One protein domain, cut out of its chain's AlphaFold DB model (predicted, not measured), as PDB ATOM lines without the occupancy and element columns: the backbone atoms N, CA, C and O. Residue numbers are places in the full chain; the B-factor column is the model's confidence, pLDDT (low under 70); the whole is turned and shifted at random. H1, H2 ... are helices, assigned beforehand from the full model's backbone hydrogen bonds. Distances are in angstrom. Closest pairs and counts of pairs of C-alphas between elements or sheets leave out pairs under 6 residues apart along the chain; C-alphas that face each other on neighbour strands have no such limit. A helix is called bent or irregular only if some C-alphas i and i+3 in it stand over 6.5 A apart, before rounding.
ATOM      1  N   ILE A  69     -10.552 -16.546 105.999       90.00
ATOM      2  CA  ILE A  69     -10.686 -15.497 104.983       90.00
ATOM      3  C   ILE A  69     -10.626 -16.127 103.588       90.00
ATOM      4  O   ILE A  69     -11.496 -15.869 102.758       90.00
ATOM      5  N   GLU A  70      -9.662 -17.014 103.347       90.12
ATOM      6  CA  GLU A  70      -9.499 -17.736 102.084       90.12
ATOM      7  C   GLU A  70     -10.712 -18.610 101.757       90.12
ATOM      8  O   GLU A  70     -11.196 -18.591 100.624       90.12
ATOM      9  N   GLY A  71     -11.262 -19.313 102.750       90.69
ATOM     10  CA  GLY A  71     -12.491 -20.091 102.607       90.69
ATOM     11  C   GLY A  71     -13.685 -19.216 102.220       90.69
ATOM     12  O   GLY A  71     -14.431 -19.549 101.295       90.69
ATOM     13  N   THR A  72     -13.816 -18.048 102.853       90.88
ATOM     14  CA  THR A  72     -14.860 -17.063 102.529       90.88
ATOM     15  C   THR A  72     -14.703 -16.543 101.097       90.88
ATOM     16  O   THR A  72     -15.657 -16.576 100.319       90.88
ATOM     17  N   ILE A  73     -13.487 -16.144 100.703       93.00
ATOM     18  CA  ILE A  73     -13.173 -15.681  99.342       93.00
ATOM     19  C   ILE A  73     -13.466 -16.776  98.316       93.00
ATOM     20  O   ILE A  73     -14.051 -16.501  97.268       93.00
ATOM     21  N   ARG A  74     -13.085 -18.025  98.597       94.25
ATOM     22  CA  ARG A  74     -13.352 -19.162  97.711       94.25
ATOM     23  C   ARG A  74     -14.849 -19.352  97.499       94.25
ATOM     24  O   ARG A  74     -15.264 -19.535  96.354       94.25
ATOM     25  N   LYS A  75     -15.649 -19.252  98.562       90.81
ATOM     26  CA  LYS A  75     -17.108 -19.391  98.491       90.81
ATOM     27  C   LYS A  75     -17.754 -18.244  97.713       90.81
ATOM     28  O   LYS A  75     -18.559 -18.509  96.828       90.81
ATOM     29  N   ILE A  76     -17.324 -16.998  97.929       90.56
ATOM     30  CA  ILE A  76     -17.771 -15.842  97.127       90.56
ATOM     31  C   ILE A  76     -17.430 -16.048  95.646       90.56
ATOM     32  O   ILE A  76     -18.296 -15.915  94.783       90.56
ATOM     33  N   LYS A  77     -16.192 -16.453  95.338       89.94
ATOM     34  CA  LYS A  77     -15.776 -16.751  93.960       89.94
ATOM     35  C   LYS A  77     -16.591 -17.895  93.353       89.94
ATOM     36  O   LYS A  77     -16.861 -17.883  92.159       89.94
ATOM     37  N   GLN A  78     -16.976 -18.903  94.134       90.75
ATOM     38  CA  GLN A  78     -17.845 -19.981  93.661       90.75
ATOM     39  C   GLN A  78     -19.248 -19.461  93.333       90.75
ATOM     40  O   GLN A  78     -19.728 -19.723  92.235       90.75
ATOM     41  N   ILE A  79     -19.847 -18.652  94.213       87.62
ATOM     42  CA  ILE A  79     -21.149 -17.998  93.990       87.62
ATOM     43  C   ILE A  79     -21.146 -17.178  92.694       87.62
ATOM     44  O   ILE A  79     -22.122 -17.220  91.945       87.62
ATOM     45  N   GLN A  80     -20.045 -16.473  92.416       86.50
ATOM     46  CA  GLN A  80     -19.861 -15.703  91.185       86.50
ATOM     47  C   GLN A  80     -19.735 -16.587  89.934       86.50
ATOM     48  O   GLN A  80     -20.248 -16.208  88.889       86.50
ATOM     49  N   ARG A  81     -19.079 -17.756  90.019       87.56
ATOM     50  CA  ARG A  81     -18.901 -18.667  88.869       87.56
ATOM     51  C   ARG A  81     -20.161 -19.445  88.505       87.56
ATOM     52  O   ARG A  81     -20.361 -19.748  87.337       87.56
ATOM     53  N   THR A  82     -20.968 -19.828  89.491       84.44
ATOM     54  CA  THR A  82     -22.081 -20.771  89.281       84.44
ATOM     55  C   THR A  82     -23.422 -20.108  88.993       84.44
ATOM     56  O   THR A  82     -24.410 -20.814  88.832       84.44
ATOM     57  N   ALA A  83     -23.519 -18.781  89.023       71.38
ATOM     58  CA  ALA A  83     -24.806 -18.107  88.889       71.38
ATOM     59  C   ALA A  83     -24.789 -17.004  87.835       71.38
ATOM     60  O   ALA A  83     -23.767 -16.382  87.557       71.38
ATOM     61  N   TYR A  84     -25.961 -16.797  87.248       71.88
ATOM     62  CA  TYR A  84     -26.209 -15.883  86.142       71.88
ATOM     63  C   TYR A  84     -26.892 -14.606  86.667       71.88
ATOM     64  O   TYR A  84     -27.594 -14.653  87.674       71.88
ATOM     65  N   GLY A  85     -26.695 -13.458  86.002       67.25
ATOM     66  CA  GLY A  85     -27.430 -12.214  86.307       67.25
ATOM     67  C   GLY A  85     -26.743 -11.175  87.215       67.25
ATOM     68  O   GLY A  85     -27.375 -10.199  87.607       67.25
ATOM     69  N   TYR A  86     -25.445 -11.301  87.517       66.88
ATOM     70  CA  TYR A  86     -24.727 -10.401  88.447       66.88
ATOM     71  C   TYR A  86     -24.221  -9.071  87.870       66.88
ATOM     72  O   TYR A  86     -23.351  -8.435  88.463       66.88
ATOM     73  N   ARG A  87     -24.763  -8.604  86.737       72.06
ATOM     74  CA  ARG A  87     -24.544  -7.205  86.320       72.06
ATOM     75  C   ARG A  87     -25.091  -6.224  87.365       72.06
ATOM     76  O   ARG A  87     -24.584  -5.116  87.477       72.06
ATOM     77  N   ASN A  88     -26.087  -6.654  88.146       83.00
ATOM     78  CA  ASN A  88     -26.608  -5.916  89.289       83.00
ATOM     79  C   ASN A  88     -25.903  -6.346  90.588       83.00
ATOM     80  O   ASN A  88     -25.988  -7.502  91.013       83.00
ATOM     81  N   TRP A  89     -25.250  -5.384  91.240       85.25
ATOM     82  CA  TRP A  89     -24.576  -5.566  92.527       85.25
ATOM     83  C   TRP A  89     -25.518  -6.044  93.639       85.25
ATOM     84  O   TRP A  89     -25.127  -6.883  94.453       85.25
ATOM     85  N   GLN A  90     -26.764  -5.563  93.656       87.88
ATOM     86  CA  GLN A  90     -27.726  -5.906  94.701       87.88
ATOM     87  C   GLN A  90     -28.024  -7.412  94.702       87.88
ATOM     88  O   GLN A  90     -27.950  -8.052  95.746       87.88
ATOM     89  N   HIS A  91     -28.213  -8.012  93.523       85.44
ATOM     90  CA  HIS A  91     -28.444  -9.454  93.400       85.44
ATOM     91  C   HIS A  91     -27.239 -10.294  93.850       85.44
ATOM     92  O   HIS A  91     -27.415 -11.357  94.448       85.44
ATOM     93  N   LEU A  92     -26.006  -9.825  93.610       85.25
ATOM     94  CA  LEU A  92     -24.807 -10.496  94.121       85.25
ATOM     95  C   LEU A  92     -24.752 -10.440  95.651       85.25
ATOM     96  O   LEU A  92     -24.505 -11.460  96.298       85.25
ATOM     97  N   ARG A  93     -25.012  -9.263  96.228       88.19
ATOM     98  CA  ARG A  93     -25.036  -9.059  97.679       88.19
ATOM     99  C   ARG A  93     -26.085  -9.940  98.352       88.19
ATOM    100  O   ARG A  93     -25.751 -10.618  99.322       88.19
ATOM    101  N   ASP A  94     -27.307  -9.966  97.829       88.25
ATOM    102  CA  ASP A  94     -28.411 -10.738  98.405       88.25
ATOM    103  C   ASP A  94     -28.102 -12.234  98.396       88.25
ATOM    104  O   ASP A  94     -28.323 -12.932  99.383       88.25
ATOM    105  N   ARG A  95     -27.496 -12.744  97.320       85.62
ATOM    106  CA  ARG A  95     -27.140 -14.163  97.245       85.62
ATOM    107  C   ARG A  95     -25.995 -14.542  98.178       85.62
ATOM    108  O   ARG A  95     -26.044 -15.604  98.791       85.62
ATOM    109  N   ILE A  96     -24.985 -13.678  98.309       87.94
ATOM    110  CA  ILE A  96     -23.932 -13.836  99.322       87.94
ATOM    111  C   ILE A  96     -24.581 -13.864 100.709       87.94
ATOM    112  O   ILE A  96     -24.334 -14.791 101.477       87.94
ATOM    113  N   TYR A  97     -25.462 -12.910 101.012       87.81
ATOM    114  CA  TYR A  97     -26.183 -12.884 102.282       87.81
ATOM    115  C   TYR A  97     -26.932 -14.199 102.520       87.81
ATOM    116  O   TYR A  97     -26.782 -14.797 103.582       87.81
ATOM    117  N   ILE A  98     -27.648 -14.706 101.513       87.12
ATOM    118  CA  ILE A  98     -28.396 -15.955 101.645       87.12
ATOM    119  C   ILE A  98     -27.472 -17.143 101.943       87.12
ATOM    120  O   ILE A  98     -27.708 -17.898 102.886       87.12
ATOM    121  N   GLU A  99     -26.392 -17.288 101.178       84.81
ATOM    122  CA  GLU A  99     -25.442 -18.396 101.309       84.81
ATOM    123  C   GLU A  99     -24.689 -18.413 102.642       84.81
ATOM    124  O   GLU A  99     -24.355 -19.490 103.141       84.81
ATOM    125  N   PHE A 100     -24.404 -17.245 103.226       85.19
ATOM    126  CA  PHE A 100     -23.681 -17.153 104.495       85.19
ATOM    127  C   PHE A 100     -24.610 -17.120 105.718       85.19
ATOM    128  O   PHE A 100     -24.277 -17.724 106.734       85.19
ATOM    129  N   ILE A 101     -25.773 -16.465 105.648       79.50
ATOM    130  CA  ILE A 101     -26.667 -16.273 106.807       79.50
ATOM    131  C   ILE A 101     -27.665 -17.428 106.949       79.50
ATOM    132  O   ILE A 101     -27.854 -17.941 108.050       79.50
ATOM    133  N   PHE A 102     -28.317 -17.869 105.866       66.94
ATOM    134  CA  PHE A 102     -29.346 -18.911 105.988       66.94
ATOM    135  C   PHE A 102     -28.745 -20.303 106.218       66.94
ATOM    136  O   PHE A 102     -29.330 -21.093 106.957       66.94
ATOM    137  N   LYS A 103     -27.554 -20.600 105.673       64.62
ATOM    138  CA  LYS A 103     -26.857 -21.870 105.964       64.62
ATOM    139  C   LYS A 103     -26.371 -21.959 107.407       64.62
ATOM    140  O   LYS A 103     -26.595 -22.981 108.043       64.62
ATOM    141  N   THR A 104     -25.792 -20.887 107.949       64.75
ATOM    142  CA  THR A 104     -25.297 -20.880 109.337       64.75
ATOM    143  C   THR A 104     -26.430 -20.995 110.356       64.75
ATOM    144  O   THR A 104     -26.286 -21.711 111.342       64.75
ATOM    145  N   LYS A 105     -27.594 -20.375 110.105       64.81
ATOM    146  CA  LYS A 105     -28.795 -20.585 110.934       64.81
ATOM    147  C   LYS A 105     -29.281 -22.034 110.906       64.81
ATOM    148  O   LYS A 105     -29.580 -22.574 111.962       64.81
ATOM    149  N   LYS A 106     -29.324 -22.665 109.727       68.25
ATOM    150  CA  LYS A 106     -29.753 -24.065 109.577       68.25
ATOM    151  C   LYS A 106     -28.790 -25.043 110.262       68.25
ATOM    152  O   LYS A 106     -29.242 -25.970 110.920       68.25
ATOM    153  N   GLU A 107     -27.481 -24.821 110.138       66.56
ATOM    154  CA  GLU A 107     -26.450 -25.625 110.811       66.56
ATOM    155  C   GLU A 107     -26.539 -25.483 112.338       66.56
ATOM    156  O   GLU A 107     -26.583 -26.489 113.039       66.56
ATOM    157  N   ASN A 108     -26.665 -24.259 112.861       67.94
ATOM    158  CA  ASN A 108     -26.816 -24.029 114.303       67.94
ATOM    159  C   ASN A 108     -28.141 -24.577 114.851       67.94
ATOM    160  O   ASN A 108     -28.171 -25.098 115.961       67.94
ATOM    161  N   GLN A 109     -29.230 -24.487 114.081       67.88
ATOM    162  CA  GLN A 109     -30.512 -25.088 114.444       67.88
ATOM    163  C   GLN A 109     -30.393 -26.614 114.546       67.88
ATOM    164  O   GLN A 109     -30.780 -27.177 115.563       67.88
ATOM    165  N   PHE A 110     -29.790 -27.265 113.550       73.44
ATOM    166  CA  PHE A 110     -29.559 -28.709 113.572       73.44
ATOM    167  C   PHE A 110     -28.662 -29.139 114.742       73.44
ATOM    168  O   PHE A 110     -28.947 -30.129 115.407       73.44
ATOM    169  N   VAL A 111     -27.595 -28.385 115.034       75.25
ATOM    170  CA  VAL A 111     -26.718 -28.660 116.183       75.25
ATOM    171  C   VAL A 111     -27.473 -28.508 117.505       75.25
ATOM    172  O   VAL A 111     -27.344 -29.367 118.370       75.25
ATOM    173  N   ASN A 112     -28.300 -27.470 117.658       70.62
ATOM    174  CA  ASN A 112     -29.121 -27.283 118.856       70.62
ATOM    175  C   ASN A 112     -30.163 -28.399 119.023       70.62
ATOM    176  O   ASN A 112     -30.353 -28.887 120.134       70.62
ATOM    177  N   GLU A 113     -30.795 -28.839 117.933       76.62
ATOM    178  CA  GLU A 113     -31.711 -29.985 117.933       76.62
ATOM    179  C   GLU A 113     -30.972 -31.278 118.316       76.62
ATOM    180  O   GLU A 113     -31.443 -32.022 119.168       76.62
ATOM    181  N   LEU A 114     -29.772 -31.520 117.780       73.56
ATOM    182  CA  LEU A 114     -28.958 -32.693 118.111       73.56
ATOM    183  C   LEU A 114     -28.486 -32.691 119.576       73.56
ATOM    184  O   LEU A 114     -28.467 -33.738 120.224       73.56
ATOM    185  N   ILE A 115     -28.113 -31.528 120.119       76.25
ATOM    186  CA  ILE A 115     -27.776 -31.364 121.542       76.25
ATOM    187  C   ILE A 115     -29.009 -31.645 122.406       76.25
ATOM    188  O   ILE A 115     -28.913 -32.372 123.393       76.25
ATOM    189  N   PHE A 116     -30.170 -31.119 122.016       75.75
ATOM    190  CA  PHE A 116     -31.434 -31.347 122.706       75.75
ATOM    191  C   PHE A 116     -31.838 -32.832 122.701       75.75
ATOM    192  O   PHE A 116     -32.179 -33.369 123.753       75.75
ATOM    193  N   PHE A 117     -31.711 -33.526 121.565       75.69
ATOM    194  CA  PHE A 117     -31.961 -34.968 121.466       75.69
ATOM    195  C   PHE A 117     -30.994 -35.797 122.324       75.69
ATOM    196  O   PHE A 117     -31.442 -36.687 123.044       75.69
ATOM    197  N   ASN A 118     -29.693 -35.486 122.312       70.50
ATOM    198  CA  ASN A 118     -28.713 -36.177 123.160       70.50
ATOM    199  C   ASN A 118     -28.979 -35.953 124.659       70.50
ATOM    200  O   ASN A 118     -28.836 -36.877 125.456       70.50
ATOM    201  N   CYS A 119     -29.399 -34.745 125.043       60.00
ATOM    202  CA  CYS A 119     -29.758 -34.412 126.421       60.00
ATOM    203  C   CYS A 119     -31.023 -35.162 126.879       60.00
ATOM    204  O   CYS A 119     -31.055 -35.742 127.963       60.00
ATOM    205  N   LEU A 120     -32.048 -35.235 126.023       65.75
ATOM    206  CA  LEU A 120     -33.266 -36.005 126.299       65.75
ATOM    207  C   LEU A 120     -32.992 -37.505 126.457       65.75
ATOM    208  O   LEU A 120     -33.579 -38.140 127.329       65.75
ATOM    209  N   GLN A 121     -32.084 -38.076 125.661       68.25
ATOM    210  CA  GLN A 121     -31.708 -39.488 125.793       68.25
ATOM    211  C   GLN A 121     -30.988 -39.796 127.115       68.25
ATOM    212  O   GLN A 121     -31.177 -40.881 127.658       68.25
ATOM    213  N   GLN A 122     -30.218 -38.852 127.668       66.62
ATOM    214  CA  GLN A 122     -29.559 -39.022 128.971       66.62
ATOM    215  C   GLN A 122     -30.556 -39.010 130.140       66.62
ATOM    216  O   GLN A 122     -30.366 -39.737 131.109       66.62
ATOM    217  N   HIS A 123     -31.646 -38.249 130.025       57.25
ATOM    218  CA  HIS A 123     -32.704 -38.196 131.039       57.25
ATOM    219  C   HIS A 123     -33.732 -39.335 130.950       57.25
ATOM    220  O   HIS A 123     -34.445 -39.570 131.917       57.25
ATOM    221  N   LEU A 124     -33.816 -40.044 129.821       51.38
ATOM    222  CA  LEU A 124     -34.714 -41.197 129.627       51.38
ATOM    223  C   LEU A 124     -34.053 -42.557 129.932       51.38
ATOM    224  O   LEU A 124     -34.738 -43.575 129.927       51.38
ATOM    225  N   LEU A 125     -32.737 -42.583 130.172       50.53
ATOM    226  CA  LEU A 125     -31.951 -43.780 130.516       50.53
ATOM    227  C   LEU A 125     -31.441 -43.773 131.976       50.53
ATOM    228  O   LEU A 125     -30.526 -44.527 132.308       50.53
TER     229      LEU A 125
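AT A GLANCE: This is residues 69 to 125 of the 126 residues of a protein of Pediococcus acidilactici (UniProt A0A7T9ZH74). A short helix, H1, and a much longer one, H2, make a lopsided V: they meet near the end of H1 and the beginning of H2, and the far part of H2, with residue 125, sticks out as a long free arm, residues 101 to 125. The printed part has 57 residues with two named helices, H1 then H2, and no named strand; its class is all helix. It is extended, with a radius of gyration of the C-alphas of 17.4 A, and spans 57 by 21 by 16 A, the arm making the length.

IN THESE COORDINATES: H1 takes residues 69 to 82 and measures 20.1 A from first to last C-alpha; C-alpha 69 stands at (-10.686, -15.497, 104.983). After six residues, H2 takes residues 89 to 124, from C-alpha 89 at (-24.576, -5.566, 92.527) to C-alpha 124 at (-34.714, -41.197, 129.627), 52.4 A away. H2 is neither bent nor irregular, but only just: C-alphas 99 and 102 are 6.1 A apart.

HOW THE PARTS SIT: H1 touches H2 with residues 76 to 80 alone, and H2 touches H1 with residues 92 to 96 alone. Their closest C-alphas, those of Ile 76 and Ile 96, are 6.8 A apart. The two helices run opposite ways at a steep tilt of 62 degrees. In H1 every O i to N i+4 pair is within hydrogen-bond range; in H2, 30 of 32 are.

THE WHOLE: The two C-alphas farthest apart, those of Arg 87 and Leu 125, are 57.8 A apart. Without residues 101 to 125, which stand free, the body of 32 residues spans 24 by 16 by 11 A. The printed part has no cut, and the link from H1 to H2 is short. The mean pLDDT of the printed part is 77.7; residues 85 to 86, 102 to 109 and 119 to 125 are under 70.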